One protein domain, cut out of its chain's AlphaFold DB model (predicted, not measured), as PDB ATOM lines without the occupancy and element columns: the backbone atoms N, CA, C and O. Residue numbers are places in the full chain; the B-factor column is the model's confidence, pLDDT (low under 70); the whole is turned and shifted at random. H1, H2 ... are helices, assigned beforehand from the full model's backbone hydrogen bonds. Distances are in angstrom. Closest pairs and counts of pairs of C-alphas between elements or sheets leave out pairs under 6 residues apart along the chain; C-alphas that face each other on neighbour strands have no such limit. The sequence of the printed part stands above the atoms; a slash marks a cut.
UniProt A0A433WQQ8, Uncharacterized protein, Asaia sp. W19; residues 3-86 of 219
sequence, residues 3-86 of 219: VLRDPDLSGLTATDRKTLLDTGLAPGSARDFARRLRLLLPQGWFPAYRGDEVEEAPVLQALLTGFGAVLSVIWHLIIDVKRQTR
ATOM      1  N   VAL A   3     207.674 157.562  12.912       76.38
ATOM      2  CA  VAL A   3     207.829 157.530  11.446       76.38
ATOM      3  C   VAL A   3     208.617 158.772  11.048       76.38
ATOM      4  O   VAL A   3     208.246 159.863  11.483       76.38
ATOM      5  N   LEU A   4     209.680 158.619  10.252       73.56
ATOM      6  CA  LEU A   4     210.387 159.771   9.691       73.56
ATOM      7  C   LEU A   4     209.444 160.493   8.728       73.56
ATOM      8  O   LEU A   4     208.801 159.847   7.900       73.56
ATOM      9  N   ARG A   5     209.327 161.813   8.867       78.12
ATOM     10  CA  ARG A   5     208.403 162.633   8.080       78.12
ATOM     11  C   ARG A   5     209.147 163.732   7.334       78.12
ATOM     12  O   ARG A   5     210.149 164.233   7.833       78.12
ATOM     13  N   ASP A   6     208.639 164.076   6.160       78.06
ATOM     14  CA  ASP A   6     209.061 165.243   5.382       78.06
ATOM     15  C   ASP A   6     208.572 166.549   6.058       78.06
ATOM     16  O   ASP A   6     207.715 166.473   6.950       78.06
ATOM     17  N   PRO A   7     209.038 167.752   5.654       73.75
ATOM     18  CA  PRO A   7     208.505 169.030   6.135       73.75
ATOM     19  C   PRO A   7     206.985 169.162   5.967       73.75
ATOM     20  O   PRO A   7     206.329 169.785   6.798       73.75
ATOM     21  N   ASP A   8     206.415 168.490   4.964       82.81
ATOM     22  CA  ASP A   8     204.970 168.424   4.710       82.81
ATOM     23  C   ASP A   8     204.242 167.379   5.585       82.81
ATOM     24  O   ASP A   8     203.083 167.038   5.349       82.81
ATOM     25  N   LEU A   9     204.921 166.830   6.602       69.31
ATOM     26  CA  LEU A   9     204.438 165.816   7.550       69.31
ATOM     27  C   LEU A   9     204.062 164.456   6.929       69.31
ATOM     28  O   LEU A   9     203.526 163.587   7.634       69.31
ATOM     29  N   SER A  10     204.372 164.243   5.649       79.50
ATOM     30  CA  SER A  10     204.210 162.974   4.935       79.50
ATOM     31  C   SER A  10     205.272 161.962   5.388       79.50
ATOM     32  O   SER A  10     206.409 162.322   5.673       79.50
ATOM     33  N   GLY A  11     204.908 160.684   5.528       79.12
ATOM     34  CA  GLY A  11     205.849 159.646   5.967       79.12
ATOM     35  C   GLY A  11     206.870 159.316   4.878       79.12
ATOM     36  O   GLY A  11     206.486 158.957   3.767       79.12
ATOM     37  N   LEU A  12     208.161 159.391   5.204       80.75
ATOM     38  CA  LEU A  12     209.234 159.046   4.280       80.75
ATOM     39  C   LEU A  12     209.232 157.539   4.010       80.75
ATOM     40  O   LEU A  12     209.072 156.714   4.916       80.75
ATOM     41  N   THR A  13     209.431 157.175   2.747       87.12
ATOM     42  CA  THR A  13     209.515 155.781   2.305       87.12
ATOM     43  C   THR A  13     210.838 155.533   1.595       87.12
ATOM     44  O   THR A  13     211.368 156.407   0.912       87.12
ATOM     45  N   ALA A  14     211.406 154.345   1.788       81.00
ATOM     46  CA  ALA A  14     212.583 153.898   1.057       81.00
ATOM     47  C   ALA A  14     212.235 153.594  -0.412       81.00
ATOM     48  O   ALA A  14     211.067 153.473  -0.783       81.00
ATOM     49  N   THR A  15     213.252 153.400  -1.255       84.94
ATOM     50  CA  THR A  15     213.082 153.042  -2.677       84.94
ATOM     51  C   THR A  15     212.279 151.747  -2.879       84.94
ATOM     52  O   THR A  15     211.634 151.571  -3.908       84.94
ATOM     53  N   ASP A  16     212.250 150.860  -1.880       87.25
ATOM     54  CA  ASP A  16     211.434 149.639  -1.850       87.25
ATOM     55  C   ASP A  16     210.018 149.844  -1.262       87.25
ATOM     56  O   ASP A  16     209.317 148.873  -0.977       87.25
ATOM     57  N   ARG A  17     209.584 151.103  -1.098       82.62
ATOM     58  CA  ARG A  17     208.291 151.551  -0.544       82.62
ATOM     59  C   ARG A  17     208.043 151.207   0.928       82.62
ATOM     60  O   ARG A  17     206.917 151.358   1.401       82.62
ATOM     61  N   LYS A  18     209.056 150.779   1.684       85.31
ATOM     62  CA  LYS A  18     208.908 150.596   3.135       85.31
ATOM     63  C   LYS A  18     208.943 151.937   3.861       85.31
ATOM     64  O   LYS A  18     209.775 152.786   3.553       85.31
ATOM     65  N   THR A  19     208.075 152.104   4.856       83.75
ATOM     66  CA  THR A  19     208.077 153.274   5.743       83.75
ATOM     67  C   THR A  19     209.389 153.352   6.510       83.75
ATOM     68  O   THR A  19     209.783 152.395   7.181       83.75
ATOM     69  N   LEU A  20     210.055 154.501   6.437       78.38
ATOM     70  CA  LEU A  20     211.259 154.759   7.206       78.38
ATOM     71  C   LEU A  20     210.879 155.117   8.644       78.38
ATOM     72  O   LEU A  20     210.082 156.019   8.905       78.38
ATOM     73  N   LEU A  21     211.449 154.374   9.588       79.75
ATOM     74  CA  LEU A  21     211.249 154.594  11.013       79.75
ATOM     75  C   LEU A  21     212.443 155.347  11.581       79.75
ATOM     76  O   LEU A  21     213.593 154.982  11.336       79.75
ATOM     77  N   ASP A  22     212.152 156.347  12.400       71.81
ATOM     78  CA  ASP A  22     213.131 156.925  13.291       71.81
ATOM     79  C   ASP A  22     213.419 155.899  14.389       71.81
ATOM     80  O   ASP A  22     212.597 155.606  15.274       71.81
ATOM     81  N   THR A  23     214.587 155.282  14.262       65.81
ATOM     82  CA  THR A  23     215.126 154.343  15.248       65.81
ATOM     83  C   THR A  23     215.784 155.074  16.419       65.81
ATOM     84  O   THR A  23     216.138 154.433  17.411       65.81
ATOM     85  N   GLY A  24     215.869 156.408  16.355       73.56
ATOM     86  CA  GLY A  24     216.576 157.245  17.304       73.56
ATOM     87  C   GLY A  24     218.072 156.937  17.341       73.56
ATOM     88  O   GLY A  24     218.624 156.188  16.535       73.56
ATOM     89  N   LEU A  25     218.748 157.511  18.332       81.88
ATOM     90  CA  LEU A  25     220.153 157.211  18.587       81.88
ATOM     91  C   LEU A  25     220.329 155.753  19.012       81.88
ATOM     92  O   LEU A  25     219.650 155.281  19.925       81.88
ATOM     93  N   ALA A  26     221.294 155.072  18.388       86.00
ATOM     94  CA  ALA A  26     221.639 153.695  18.713       86.00
ATOM     95  C   ALA A  26     221.946 153.563  20.220       86.00
ATOM     96  O   ALA A  26     222.841 154.266  20.714       86.00
ATOM     97  N   PRO A  27     221.234 152.692  20.962       88.88
ATOM     98  CA  PRO A  27     221.427 152.549  22.396       88.88
ATOM     99  C   PRO A  27     222.871 152.214  22.755       88.88
ATOM    100  O   PRO A  27     223.456 151.274  22.217       88.88
ATOM    101  N   GLY A  28     223.440 152.980  23.683       91.44
ATOM    102  CA  GLY A  28     224.819 152.796  24.125       91.44
ATOM    103  C   GLY A  28     225.886 153.349  23.178       91.44
ATOM    104  O   GLY A  28     227.074 153.116  23.396       91.44
ATOM    105  N   SER A  29     225.493 154.092  22.142       94.25
ATOM    106  CA  SER A  29     226.412 154.923  21.360       94.25
ATOM    107  C   SER A  29     226.860 156.159  22.149       94.25
ATOM    108  O   SER A  29     226.193 156.591  23.093       94.25
ATOM    109  N   ALA A  30     227.965 156.778  21.721       94.62
ATOM    110  CA  ALA A  30     228.458 158.013  22.328       94.62
ATOM    111  C   ALA A  30     227.402 159.130  22.327       94.62
ATOM    112  O   ALA A  30     227.221 159.815  23.331       94.62
ATOM    113  N   ARG A  31     226.654 159.265  21.224       90.88
ATOM    114  CA  ARG A  31     225.595 160.271  21.076       90.88
ATOM    115  C   ARG A  31     224.385 159.964  21.965       90.88
ATOM    116  O   ARG A  31     223.824 160.890  22.541       90.88
ATOM    117  N   ASP A  32     224.009 158.690  22.135       92.19
ATOM    118  CA  ASP A  32     222.940 158.299  23.072       92.19
ATOM    119  C   ASP A  32     223.305 158.676  24.514       92.19
ATOM    120  O   ASP A  32     222.505 159.302  25.209       92.19
ATOM    121  N   PHE A  33     224.531 158.376  24.952       95.25
ATOM    122  CA  PHE A  33     224.991 158.777  26.281       95.25
ATOM    123  C   PHE A  33     225.118 160.294  26.434       95.25
ATOM    124  O   PHE A  33     224.653 160.823  27.441       95.25
ATOM    125  N   ALA A  34     225.662 161.001  25.442       93.12
ATOM    126  CA  ALA A  34     225.745 162.461  25.458       93.12
ATOM    127  C   ALA A  34     224.359 163.101  25.612       93.12
ATOM    128  O   ALA A  34     224.173 163.962  26.468       93.12
ATOM    129  N   ARG A  35     223.358 162.609  24.868       90.31
ATOM    130  CA  ARG A  35     221.958 163.027  25.007       90.31
ATOM    131  C   ARG A  35     221.420 162.752  26.410       90.31
ATOM    132  O   ARG A  35     220.789 163.619  27.002       90.31
ATOM    133  N   ARG A  36     221.644 161.555  26.960       92.56
ATOM    134  CA  ARG A  36     221.175 161.220  28.319       92.56
ATOM    135  C   ARG A  36     221.802 162.137  29.364       92.56
ATOM    136  O   ARG A  36     221.083 162.631  30.221       92.56
ATOM    137  N   LEU A  37     223.103 162.407  29.263       93.19
ATOM    138  CA  LEU A  37     223.798 163.354  30.137       93.19
ATOM    139  C   LEU A  37     223.246 164.775  29.970       93.19
ATOM    140  O   LEU A  37     222.990 165.449  30.961       93.19
ATOM    141  N   ARG A  38     222.995 165.204  28.729       90.56
ATOM    142  CA  ARG A  38     222.420 166.515  28.405       90.56
ATOM    143  C   ARG A  38     221.061 166.739  29.065       90.56
ATOM    144  O   ARG A  38     220.803 167.838  29.549       90.56
ATOM    145  N   LEU A  39     220.224 165.704  29.100       89.88
ATOM    146  CA  LEU A  39     218.899 165.728  29.728       89.88
ATOM    147  C   LEU A  39     218.948 165.766  31.265       89.88
ATOM    148  O   LEU A  39     217.942 166.100  31.884       89.88
ATOM    149  N   LEU A  40     220.088 165.433  31.880       93.12
ATOM    150  CA  LEU A  40     220.291 165.527  33.330       93.12
ATOM    151  C   LEU A  40     220.772 166.915  33.776       93.12
ATOM    152  O   LEU A  40     220.786 167.193  34.975       93.12
ATOM    153  N   LEU A  41     221.193 167.778  32.843       91.12
ATOM    154  CA  LEU A  41     221.673 169.115  33.180       91.12
ATOM    155  C   LEU A  41     220.508 170.034  33.591       91.12
ATOM    156  O   LEU A  41     219.426 169.946  33.004       91.12
ATOM    157  N   PRO A  42     220.717 170.950  34.556       89.94
ATOM    158  CA  PRO A  42     219.691 171.900  34.965       89.94
ATOM    159  C   PRO A  42     219.196 172.775  33.808       89.94
ATOM    160  O   PRO A  42     219.976 173.243  32.973       89.94
ATOM    161  N   GLN A  43     217.891 173.042  33.798       84.81
ATOM    162  CA  GLN A  43     217.287 173.971  32.845       84.81
ATOM    163  C   GLN A  43     217.816 175.395  33.082       84.81
ATOM    164  O   GLN A  43     217.916 175.845  34.221       84.81
ATOM    165  N   GLY A  44     218.154 176.103  32.000       84.31
ATOM    166  CA  GLY A  44     218.595 177.504  32.037       84.31
ATOM    167  C   GLY A  44     220.098 177.743  32.232       84.31
ATOM    168  O   GLY A  44     220.536 178.878  32.089       84.31
ATOM    169  N   TRP A  45     220.907 176.714  32.513       89.12
ATOM    170  CA  TRP A  45     222.378 176.855  32.587       89.12
ATOM    171  C   TRP A  45     223.053 176.888  31.214       89.12
ATOM    172  O   TRP A  45     224.137 177.441  31.051       89.12
ATOM    173  N   PHE A  46     222.402 176.280  30.230       89.50
ATOM    174  CA  PHE A  46     222.853 176.177  28.850       89.50
ATOM    175  C   PHE A  46     221.679 176.522  27.925       89.50
ATOM    176  O   PHE A  46     220.532 176.493  28.388       89.50
ATOM    177  N   PRO A  47     221.928 176.819  26.633       88.19
ATOM    178  CA  PRO A  47     220.870 176.986  25.638       88.19
ATOM    179  C   PRO A  47     219.840 175.853  25.689       88.19
ATOM    180  O   PRO A  47     220.135 174.748  26.148       88.19
ATOM    181  N   ALA A  48     218.608 176.112  25.260       81.62
ATOM    182  CA  ALA A  48     217.568 175.091  25.307       81.62
ATOM    183  C   ALA A  48     217.943 173.904  24.402       81.62
ATOM    184  O   ALA A  48     218.271 174.091  23.233       81.62
ATOM    185  N   TYR A  49     217.882 172.681  24.938       80.38
ATOM    186  CA  TYR A  49     218.115 171.478  24.141       80.38
ATOM    187  C   TYR A  49     216.975 171.305  23.133       80.38
ATOM    188  O   TYR A  49     215.829 171.096  23.533       80.38
ATOM    189  N   ARG A  50     217.284 171.377  21.834       76.31
ATOM    190  CA  ARG A  50     216.300 171.244  20.741       76.31
ATOM    191  C   ARG A  50     216.273 169.857  20.094       76.31
ATOM    192  O   ARG A  50     215.715 169.682  19.019       76.31
ATOM    193  N   GLY A  51     216.833 168.842  20.752       72.44
ATOM    194  CA  GLY A  51     216.859 167.484  20.207       72.44
ATOM    195  C   GLY A  51     218.097 167.219  19.353       72.44
ATOM    196  O   GLY A  51     219.202 167.585  19.731       72.44
ATOM    197  N   ASP A  52     217.907 166.532  18.223       63.19
ATOM    198  CA  ASP A  52     218.990 166.085  17.332       63.19
ATOM    199  C   ASP A  52     219.484 167.158  16.336       63.19
ATOM    200  O   ASP A  52     220.312 166.855  15.470       63.19
ATOM    201  N   GLU A  53     219.001 168.395  16.478       65.62
ATOM    202  CA  GLU A  53     219.479 169.584  15.763       65.62
ATOM    203  C   GLU A  53     220.891 170.009  16.220       65.62
ATOM    204  O   GLU A  53     221.444 169.493  17.194       65.62
ATOM    205  N   VAL A  54     221.508 170.952  15.498       68.56
ATOM    206  CA  VAL A  54     222.833 171.491  15.847       68.56
ATOM    207  C   VAL A  54     222.748 172.204  17.199       68.56
ATOM    208  O   VAL A  54     222.074 173.222  17.328       68.56
ATOM    209  N   GLU A  55     223.433 171.667  18.212       75.62
ATOM    210  CA  GLU A  55     223.456 172.246  19.558       75.62
ATOM    211  C   GLU A  55     224.090 173.647  19.524       75.62
ATOM    212  O   GLU A  55     225.232 173.823  19.091       75.62
ATOM    213  N   GLU A  56     223.362 174.639  20.043       82.56
ATOM    214  CA  GLU A  56     223.801 176.043  20.115       82.56
ATOM    215  C   GLU A  56     224.997 176.244  21.075       82.56
ATOM    216  O   GLU A  56     225.670 177.272  21.041       82.56
ATOM    217  N   ALA A  57     225.308 175.241  21.904       87.00
ATOM    218  CA  ALA A  57     226.489 175.150  22.761       87.00
ATOM    219  C   ALA A  57     227.487 174.074  22.258       87.00
ATOM    220  O   ALA A  57     227.562 172.976  22.823       87.00
ATOM    221  N   PRO A  58     228.317 174.372  21.239       87.62
ATOM    222  CA  PRO A  58     229.174 173.374  20.589       87.62
ATOM    223  C   PRO A  58     230.243 172.780  21.520       87.62
ATOM    224  O   PRO A  58     230.547 171.590  21.437       87.62
ATOM    225  N   VAL A  59     230.792 173.576  22.446       91.62
ATOM    226  CA  VAL A  59     231.800 173.104  23.417       91.62
ATOM    227  C   VAL A  59     231.185 172.132  24.426       91.62
ATOM    228  O   VAL A  59     231.778 171.097  24.728       91.62
ATOM    229  N   LEU A  60     229.974 172.429  24.913       91.38
ATOM    230  CA  LEU A  60     229.236 171.524  25.793       91.38
ATOM    231  C   LEU A  60     228.978 170.194  25.081       91.38
ATOM    232  O   LEU A  60     229.260 169.135  25.638       91.38
ATOM    233  N   GLN A  61     228.499 170.248  23.837       91.00
ATOM    234  CA  GLN A  61     228.236 169.049  23.047       91.00
ATOM    235  C   GLN A  61     229.494 168.202  22.842       91.00
ATOM    236  O   GLN A  61     229.436 166.977  22.974       91.00
ATOM    237  N   ALA A  62     230.637 168.832  22.558       92.06
ATOM    238  CA  ALA A  62     231.910 168.136  22.415       92.06
ATOM    239  C   ALA A  62     232.321 167.424  23.716       92.06
ATOM    240  O   ALA A  62     232.670 166.242  23.681       92.06
ATOM    241  N   LEU A  63     232.207 168.096  24.868       95.75
ATOM    242  CA  LEU A  63     232.513 167.506  26.177       95.75
ATOM    243  C   LEU A  63     231.594 166.324  26.509       95.75
ATOM    244  O   LEU A  63     232.072 165.246  26.866       95.75
ATOM    245  N   LEU A  64     230.280 166.496  26.343       94.44
ATOM    246  CA  LEU A  64     229.300 165.438  26.598       94.44
ATOM    247  C   LEU A  64     229.496 164.243  25.660       94.44
ATOM    248  O   LEU A  64     229.359 163.100  26.090       94.44
ATOM    249  N   THR A  65     229.865 164.490  24.401       93.94
ATOM    250  CA  THR A  65     230.197 163.426  23.442       93.94
ATOM    251  C   THR A  65     231.479 162.699  23.836       93.94
ATOM    252  O   THR A  65     231.525 161.474  23.736       93.94
ATOM    253  N   GLY A  66     232.488 163.411  24.349       96.31
ATOM    254  CA  GLY A  66     233.706 162.812  24.897       96.31
ATOM    255  C   GLY A  66     233.415 161.848  26.050       96.31
ATOM    256  O   GLY A  66     233.824 160.687  26.007       96.31
ATOM    257  N   PHE A  67     232.629 162.280  27.041       97.31
ATOM    258  CA  PHE A  67     232.186 161.394  28.126       97.31
ATOM    259  C   PHE A  67     231.305 160.250  27.618       97.31
ATOM    260  O   PHE A  67     231.466 159.100  28.032       97.31
ATOM    261  N   GLY A  68     230.411 160.542  26.673       96.88
ATOM    262  CA  GLY A  68     229.570 159.545  26.027       96.88
ATOM    263  C   GLY A  68     230.378 158.463  25.310       96.88
ATOM    264  O   GLY A  68     230.002 157.295  25.368       96.88
ATOM    265  N   ALA A  69     231.506 158.808  24.685       97.31
ATOM    266  CA  ALA A  69     232.386 157.849  24.024       97.31
ATOM    267  C   ALA A  69     233.003 156.857  25.019       97.31
ATOM    268  O   ALA A  69     232.968 155.651  24.776       97.31
ATOM    269  N   VAL A  70     233.478 157.335  26.175       97.81
ATOM    270  CA  VAL A  70     233.997 156.462  27.245       97.81
ATOM    271  C   VAL A  70     232.902 155.527  27.764       97.81
ATOM    272  O   VAL A  70     233.106 154.316  27.853       97.81
ATOM    273  N   LEU A  71     231.710 156.063  28.045       97.44
ATOM    274  CA  LEU A  71     230.562 155.260  28.479       97.44
ATOM    275  C   LEU A  71     230.124 154.248  27.411       97.44
ATOM    276  O   LEU A  71     229.724 153.135  27.749       97.44
ATOM    277  N   SER A  72     230.252 154.595  26.129       97.44
ATOM    278  CA  SER A  72     229.983 153.691  25.013       97.44
ATOM    279  C   SER A  72     230.928 152.494  25.015       97.44
ATOM    280  O   SER A  72     230.468 151.364  24.866       97.44
ATOM    281  N   VAL A  73     232.223 152.702  25.262       97.75
ATOM    282  CA  VAL A  73     233.188 151.598  25.388       97.75
ATOM    283  C   VAL A  73     232.813 150.674  26.551       97.75
ATOM    284  O   VAL A  73     232.746 149.459  26.372       97.75
ATOM    285  N   ILE A  74     232.488 151.237  27.720       97.69
ATOM    286  CA  ILE A  74     232.066 150.457  28.897       97.69
ATOM    287  C   ILE A  74     230.787 149.663  28.598       97.69
ATOM    288  O   ILE A  74     230.676 148.488  28.947       97.69
ATOM    289  N   TRP A  75     229.822 150.279  27.918       96.56
ATOM    290  CA  TRP A  75     228.582 149.621  27.521       96.56
ATOM    291  C   TRP A  75     228.824 148.420  26.599       96.56
ATOM    292  O   TRP A  75     228.254 147.349  26.820       96.56
ATOM    293  N   HIS A  76     229.699 148.565  25.601       95.38
ATOM    294  CA  HIS A  76     230.060 147.460  24.712       95.38
ATOM    295  C   HIS A  76     230.786 146.340  25.464       95.38
ATOM    296  O   HIS A  76     230.463 145.173  25.255       95.38
ATOM    297  N   LEU A  77     231.656 146.679  26.423       96.00
ATOM    298  CA  LEU A  77     232.294 145.685  27.287       96.00
ATOM    299  C   LEU A  77     231.259 144.868  28.078       96.00
ATOM    300  O   LEU A  77     231.344 143.643  28.129       96.00
ATOM    301  N   ILE A  78     230.238 145.518  28.646       95.69
ATOM    302  CA  ILE A  78     229.148 144.829  29.361       95.69
ATOM    303  C   ILE A  78     228.367 143.902  28.418       95.69
ATOM    304  O   ILE A  78     228.018 142.780  28.800       95.69
ATOM    305  N   ILE A  79     228.090 144.340  27.184       94.25
ATOM    306  CA  ILE A  79     227.428 143.504  26.172       94.25
ATOM    307  C   ILE A  79     228.266 142.261  25.861       94.25
ATOM    308  O   ILE A  79     227.713 141.159  25.789       94.25
ATOM    309  N   ASP A  80     229.576 142.417  25.700       92.81
ATOM    310  CA  ASP A  80     230.461 141.306  25.366       92.81
ATOM    311  C   ASP A  80     230.602 140.322  26.529       92.81
ATOM    312  O   ASP A  80     230.449 139.116  26.322       92.81
ATOM    313  N   VAL A  81     230.734 140.807  27.767       94.94
ATOM    314  CA  VAL A  81     230.698 139.953  28.968       94.94
ATOM    315  C   VAL A  81     229.376 139.188  29.049       94.94
ATOM    316  O   VAL A  81     229.358 137.970  29.245       94.94
ATOM    317  N   LYS A  82     228.240 139.853  28.809       94.94
ATOM    318  CA  LYS A  82     226.929 139.190  28.780       94.94
ATOM    319  C   LYS A  82     226.877 138.078  27.730       94.94
ATOM    320  O   LYS A  82     226.322 137.014  28.012       94.94
ATOM    321  N   ARG A  83     227.455 138.282  26.542       93.19
ATOM    322  CA  ARG A  83     227.543 137.241  25.501       93.19
ATOM    323  C   ARG A  83     228.414 136.061  25.932       93.19
ATOM    324  O   ARG A  83     228.057 134.927  25.615       93.19
ATOM    325  N   GLN A  84     229.494 136.303  26.669       94.12
ATOM    326  CA  GLN A  84     230.394 135.256  27.168       94.12
ATOM    327  C   GLN A  84     229.717 134.353  28.215       94.12
ATOM    328  O   GLN A  84     229.975 133.154  28.243       94.12
ATOM    329  N   THR A  85     228.784 134.889  29.013       91.62
ATOM    330  CA  THR A  85     228.103 134.132  30.091       91.62
ATOM    331  C   THR A  85     227.137 133.037  29.635       91.62
ATOM    332  O   THR A  85     226.665 132.252  30.457       91.62
ATOM    333  N   ARG A  86     226.784 132.973  28.346       92.75
ATOM    334  CA  ARG A  86     225.833 131.978  27.832       92.75
ATOM    335  C   ARG A  86     226.473 131.140  26.741       92.75
ATOM    336  O   ARG A  86     226.950 131.676  25.743       92.75
TER     337      ARG A  86
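Overview. This is residues 3 to 86 of the 219 residues of an uncharacterized protein of Asaia sp. W19 (UniProt A0A433WQQ8). A loop, residues 3 to 21, lies well away from two helices, and a thin strip of chain leads from it to a short helix, H1, which packs at a steep angle on part of a much longer one, H2. Residues 80 to 86, of which 80 to 84 belong to H2, stick out. The printed part has 84 residues with two named helices, H1 then H2, and no named strand; it is all helix, though under half of the residues are in named elements. It is loose and flat, with a radius of gyration of the C-alphas of 16.7 A and spans of 45 by 41 by 17 A.

Arrangement. H1, residues 30 to 40, touches residues 61 to 72 alone of H2, residues 58 to 84; the closest C-alphas, Ala 30 and Gly 68, are 4.2 A apart. They run opposite ways at a steep tilt of 64 degrees. In both, every O i to N i+4 pair is within hydrogen-bond range.

Along the chain. H1 begins at C-alpha 30 (228.458, 158.013, 22.328) and spans 15.6 A. H2 spans 38.7 A, ending at C-alpha 84 (230.394, 135.256, 27.168).

Size, cuts and confidence. The farthest C-alphas, Asp 8 and Thr 85, are 48.5 A apart. The printed part has no cut. The 17-residue link is long. Residues 9, 23 and 52 to 54 have pLDDT under 70.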